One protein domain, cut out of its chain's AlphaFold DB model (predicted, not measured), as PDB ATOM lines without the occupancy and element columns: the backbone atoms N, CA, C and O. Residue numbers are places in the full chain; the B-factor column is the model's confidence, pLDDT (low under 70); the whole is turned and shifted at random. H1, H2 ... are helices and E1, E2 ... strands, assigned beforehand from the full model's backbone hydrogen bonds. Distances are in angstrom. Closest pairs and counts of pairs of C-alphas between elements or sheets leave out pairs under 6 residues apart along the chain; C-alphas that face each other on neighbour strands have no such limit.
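AT A GLANCE: This is residues 5 to 45 of the 99 residues of an uncharacterized protein of Synechococcus sp. SB0672_bin_10 (UniProt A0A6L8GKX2). What shape do these atoms make? A two-stranded hairpin, E1 and E2, makes one end of a long, thin model, and three short helices are strung along a loose, curved path towards the other end, with few contacts between them. The hairpin's tip, residues 36 to 41, sticks out at one end, and residues 19 to 24 stand free at the other. What is it made of? The printed part has 41 residues, in the order H1 H2 H3 E1 E2, with one antiparallel sheet, E1 - E2, and the class is mixed, helices and strands. The whole is loose, with a radius of gyration of the C-alphas of 12.1 A, and a rod spanning 39 by 17 by 11 A.

HOW THE PARTS SIT: How do the strands pair? E1, residues 33 to 37, and E2, residues 40 to 44, are an antiparallel hairpin at 156 degrees. N 35 and O 42 are 2.9 A apart and N 37 and O 40 are 3.0 A apart, within hydrogen-bond range. How do the helices stand? H2, residues 16 to 19, and H3, residues 22 to 26, only just touch, and only at the corner, with 3 pairs of C-alphas within 8 A, the closest being Trp 18 and Leu 25 at 6.1 A. H1, residues 5 to 10, is only just apart from H2, at 8.3 A, and its closest C-alpha pair with E1 is Lys 10 and Arg 33, 7.9 A. Are the helix backbones bonded? Every O i to N i+4 pair is within hydrogen-bond range in H1 and H3; H2 is too short for such a pair.

IN THESE COORDINATES: Where are the strands? E1 spans 13.0 A from C-alpha 33 at (3.594, 45.303, 63.142), and E2 spans 13.3 A to C-alpha 44 at (3.138, 50.658, 64.737). Where are the helices? H1 begins at C-alpha 5, (17.073, 42.428, 57.804), and spans 9.0 A; H2 spans 5.1 A and H3 6.4 A.

THE WHOLE: How far does it reach? The two C-alphas farthest apart, those of Ser 20 and Asn 38, are 39.1 A apart. Are there cuts, long links or weak places? The printed part has no cut and no long link; H3 to E1 is short and the others are tight. Mean pLDDT of the printed part is 87.3, and no printed residue is under 70.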
ATOM      1  N   GLN A   5      17.283  41.832  56.477       73.44
ATOM      2  CA  GLN A   5      17.073  42.428  57.804       73.44
ATOM      3  C   GLN A   5      15.584  42.635  58.142       73.44
ATOM      4  O   GLN A   5      15.180  42.522  59.294       73.44
ATOM      5  N   GLY A   6      14.748  42.959  57.151       77.25
ATOM      6  CA  GLY A   6      13.313  43.158  57.352       77.25
ATOM      7  C   GLY A   6      12.547  41.852  57.571       77.25
ATOM      8  O   GLY A   6      11.508  41.860  58.230       77.25
ATOM      9  N   GLU A   7      13.037  40.735  57.036       80.88
ATOM     10  CA  GLU A   7      12.432  39.413  57.231       80.88
ATOM     11  C   GLU A   7      12.701  38.872  58.635       80.88
ATOM     12  O   GLU A   7      11.789  38.338  59.265       80.88
ATOM     13  N   GLU A   8      13.901  39.096  59.169       83.62
ATOM     14  CA  GLU A   8      14.253  38.742  60.549       83.62
ATOM     15  C   GLU A   8      13.339  39.448  61.561       83.62
ATOM     16  O   GLU A   8      12.779  38.799  62.444       83.62
ATOM     17  N   ILE A   9      13.069  40.744  61.365       84.12
ATOM     18  CA  ILE A   9      12.165  41.522  62.233       84.12
ATOM     19  C   ILE A   9      10.734  40.984  62.169       84.12
ATOM     20  O   ILE A   9      10.059  40.870  63.192       84.12
ATOM     21  N   LYS A  10      10.259  40.590  60.978       81.19
ATOM     22  CA  LYS A  10       8.937  39.955  60.831       81.19
ATOM     23  C   LYS A  10       8.849  38.617  61.570       81.19
ATOM     24  O   LYS A  10       7.758  38.252  61.999       81.19
ATOM     25  N   GLN A  11       9.970  37.913  61.737       84.94
ATOM     26  CA  GLN A  11      10.079  36.686  62.533       84.94
ATOM     27  C   GLN A  11      10.291  36.954  64.036       84.94
ATOM     28  O   GLN A  11      10.482  36.008  64.795       84.94
ATOM     29  N   GLY A  12      10.276  38.218  64.475       82.88
ATOM     30  CA  GLY A  12      10.542  38.595  65.865       82.88
ATOM     31  C   GLY A  12      12.016  38.484  66.264       82.88
ATOM     32  O   GLY A  12      12.324  38.443  67.451       82.88
ATOM     33  N   LYS A  13      12.931  38.415  65.292       86.12
ATOM     34  CA  LYS A  13      14.375  38.352  65.529       86.12
ATOM     35  C   LYS A  13      14.999  39.727  65.346       86.12
ATOM     36  O   LYS A  13      14.629  40.484  64.451       86.12
ATOM     37  N   VAL A  14      15.995  40.020  66.175       85.44
ATOM     38  CA  VAL A  14      16.835  41.207  66.018       85.44
ATOM     39  C   VAL A  14      17.984  40.863  65.072       85.44
ATOM     40  O   VAL A  14      18.761  39.965  65.408       85.44
ATOM     41  N   PRO A  15      18.130  41.562  63.929       87.62
ATOM     42  CA  PRO A  15      19.239  41.328  63.013       87.62
ATOM     43  C   PRO A  15      20.590  41.426  63.720       87.62
ATOM     44  O   PRO A  15      20.857  42.404  64.422       87.62
ATOM     45  N   GLU A  16      21.470  40.450  63.505       84.19
ATOM     46  CA  GLU A  16      22.799  40.410  64.137       84.19
ATOM     47  C   GLU A  16      23.622  41.665  63.803       84.19
ATOM     48  O   GLU A  16      24.243  42.275  64.674       84.19
ATOM     49  N   ALA A  17      23.500  42.157  62.567       82.12
ATOM     50  CA  ALA A  17      24.120  43.402  62.114       82.12
ATOM     51  C   ALA A  17      23.655  44.660  62.878       82.12
ATOM     52  O   ALA A  17      24.233  45.732  62.701       82.12
ATOM     53  N   TRP A  18      22.567  44.582  63.652       84.50
ATOM     54  CA  TRP A  18      22.080  45.684  64.485       84.50
ATOM     55  C   TRP A  18      22.516  45.518  65.939       84.50
ATOM     56  O   TRP A  18      22.701  46.522  66.615       84.50
ATOM     57  N   GLN A  19      22.756  44.287  66.402       82.00
ATOM     58  CA  GLN A  19      23.285  44.023  67.746       82.00
ATOM     59  C   GLN A  19      24.640  44.701  67.971       82.00
ATOM     60  O   GLN A  19      24.903  45.215  69.055       82.00
ATOM     61  N   SER A  20      25.460  44.799  66.922       84.75
ATOM     62  CA  SER A  20      26.734  45.524  66.937       84.75
ATOM     63  C   SER A  20      26.601  47.054  66.867       84.75
ATOM     64  O   SER A  20      27.609  47.752  66.963       84.75
ATOM     65  N   ASN A  21      25.387  47.602  66.721       87.69
ATOM     66  CA  ASN A  21      25.130  49.043  66.668       87.69
ATOM     67  C   ASN A  21      23.981  49.448  67.624       87.69
ATOM     68  O   ASN A  21      22.819  49.551  67.209       87.69
ATOM     69  N   PRO A  22      24.301  49.727  68.903       86.50
ATOM     70  CA  PRO A  22      23.312  50.070  69.925       86.50
ATOM     71  C   PRO A  22      22.501  51.334  69.613       86.50
ATOM     72  O   PRO A  22      21.318  51.406  69.945       86.50
ATOM     73  N   ASP A  23      23.108  52.326  68.954       90.81
ATOM     74  CA  ASP A  23      22.426  53.566  68.563       90.81
ATOM     75  C   ASP A  23      21.313  53.300  67.558       90.81
ATOM     76  O   ASP A  23      20.207  53.828  67.685       90.81
ATOM     77  N   ARG A  24      21.584  52.423  66.589       87.06
ATOM     78  CA  ARG A  24      20.591  52.010  65.602       87.06
ATOM     79  C   ARG A  24      19.450  51.228  66.244       87.06
ATOM     80  O   ARG A  24      18.304  51.454  65.866       87.06
ATOM     81  N   LEU A  25      19.737  50.333  67.191       88.25
ATOM     82  CA  LEU A  25      18.703  49.546  67.875       88.25
ATOM     83  C   LEU A  25      17.724  50.421  68.654       88.25
ATOM     84  O   LEU A  25      16.518  50.232  68.532       88.25
ATOM     85  N   ARG A  26      18.225  51.426  69.381       87.06
ATOM     86  CA  ARG A  26      17.386  52.365  70.144       87.06
ATOM     87  C   ARG A  26      16.392  53.148  69.283       87.06
ATOM     88  O   ARG A  26      15.393  53.630  69.799       87.06
ATOM     89  N   GLN A  27      16.659  53.284  67.985       90.00
ATOM     90  CA  GLN A  27      15.805  54.011  67.041       90.00
ATOM     91  C   GLN A  27      14.763  53.122  66.342       90.00
ATOM     92  O   GLN A  27      14.049  53.607  65.460       90.00
ATOM     93  N   LYS A  28      14.713  51.813  66.630       88.00
ATOM     94  CA  LYS A  28      13.869  50.861  65.896       88.00
ATOM     95  C   LYS A  28      12.814  50.225  66.789       88.00
ATOM     96  O   LYS A  28      13.132  49.563  67.767       88.00
ATOM     97  N   ASP A  29      11.562  50.329  66.350       89.50
ATOM     98  CA  ASP A  29      10.444  49.564  66.898       89.50
ATOM     99  C   ASP A  29      10.479  48.129  66.365       89.50
ATOM    100  O   ASP A  29       9.999  47.850  65.262       89.50
ATOM    101  N   LEU A  30      11.076  47.227  67.144       89.38
ATOM    102  CA  LEU A  30      11.224  45.807  66.800       89.38
ATOM    103  C   LEU A  30       9.909  45.027  66.944       89.38
ATOM    104  O   LEU A  30       9.688  44.046  66.228       89.38
ATOM    105  N   ASP A  31       9.012  45.493  67.813       90.19
ATOM    106  CA  ASP A  31       7.747  44.822  68.127       90.19
ATOM    107  C   ASP A  31       6.558  45.362  67.327       90.19
ATOM    108  O   ASP A  31       5.537  44.686  67.203       90.19
ATOM    109  N   ALA A  32       6.694  46.531  66.699       91.06
ATOM    110  CA  ALA A  32       5.661  47.094  65.841       91.06
ATOM    111  C   ALA A  32       5.345  46.173  64.650       91.06
ATOM    112  O   ALA A  32       6.205  45.483  64.092       91.06
ATOM    113  N   ARG A  33       4.074  46.153  64.240       92.44
ATOM    114  CA  ARG A  33       3.594  45.303  63.142       92.44
ATOM    115  C   ARG A  33       2.722  46.097  62.179       92.44
ATOM    116  O   ARG A  33       2.109  47.100  62.541       92.44
ATOM    117  N   TRP A  34       2.675  45.632  60.933       91.44
ATOM    118  CA  TRP A  34       1.796  46.177  59.902       91.44
ATOM    119  C   TRP A  34       0.374  45.643  60.057       91.44
ATOM    120  O   TRP A  34       0.181  44.441  60.227       91.44
ATOM    121  N   VAL A  35      -0.619  46.513  59.895       91.69
ATOM    122  CA  VAL A  35      -2.034  46.148  59.771       91.69
ATOM    123  C   VAL A  35      -2.618  46.779  58.513       91.69
ATOM    124  O   VAL A  35      -2.288  47.917  58.181       91.69
ATOM    125  N   LYS A  36      -3.493  46.054  57.810       92.38
ATOM    126  CA  LYS A  36      -4.269  46.583  56.684       92.38
ATOM    127  C   LYS A  36      -5.754  46.469  57.007       92.38
ATOM    128  O   LYS A  36      -6.272  45.362  57.110       92.38
ATOM    129  N   LYS A  37      -6.436  47.605  57.158       85.56
ATOM    130  CA  LYS A  37      -7.885  47.679  57.412       85.56
ATOM    131  C   LYS A  37      -8.495  48.657  56.415       85.56
ATOM    132  O   LYS A  37      -7.973  49.753  56.238       85.56
ATOM    133  N   ASN A  38      -9.569  48.250  55.739       88.75
ATOM    134  CA  ASN A  38     -10.282  49.069  54.747       88.75
ATOM    135  C   ASN A  38      -9.365  49.652  53.653       88.75
ATOM    136  O   ASN A  38      -9.449  50.826  53.312       88.75
ATOM    137  N   GLY A  39      -8.427  48.846  53.147       92.75
ATOM    138  CA  GLY A  39      -7.480  49.276  52.111       92.75
ATOM    139  C   GLY A  39      -6.313  50.136  52.607       92.75
ATOM    140  O   GLY A  39      -5.339  50.284  51.873       92.75
ATOM    141  N   VAL A  40      -6.346  50.622  53.850       92.75
ATOM    142  CA  VAL A  40      -5.295  51.463  54.435       92.75
ATOM    143  C   VAL A  40      -4.331  50.612  55.258       92.75
ATOM    144  O   VAL A  40      -4.748  49.880  56.159       92.75
ATOM    145  N   SER A  41      -3.037  50.730  54.961       93.19
ATOM    146  CA  SER A  41      -1.959  50.089  55.721       93.19
ATOM    147  C   SER A  41      -1.397  51.041  56.777       93.19
ATOM    148  O   SER A  41      -1.114  52.199  56.476       93.19
ATOM    149  N   ARG A  42      -1.198  50.553  58.004       91.69
ATOM    150  CA  ARG A  42      -0.572  51.287  59.116       91.69
ATOM    151  C   ARG A  42       0.513  50.425  59.759       91.69
ATOM    152  O   ARG A  42       0.342  49.212  59.852       91.69
ATOM    153  N   TYR A  43       1.602  51.049  60.200       91.12
ATOM    154  CA  TYR A  43       2.679  50.406  60.959       91.12
ATOM    155  C   TYR A  43       2.759  51.022  62.349       91.12
ATOM    156  O   TYR A  43       2.672  52.242  62.475       91.12
ATOM    157  N   GLY A  44       2.931  50.188  63.372       92.56
ATOM    158  CA  GLY A  44       3.138  50.658  64.737       92.56
ATOM    159  C   GLY A  44       2.399  49.808  65.756       92.56
ATOM    160  O   GLY A  44       2.337  48.578  65.645       92.56
ATOM    161  N   TYR A  45       1.810  50.505  66.719       92.12
ATOM    162  CA  TYR A  45       1.052  49.960  67.836       92.12
ATOM    163  C   TYR A  45      -0.366  50.533  67.832       92.12
ATOM    164  O   TYR A  45      -0.657  51.519  67.151       92.12
TER     165      TYR A  45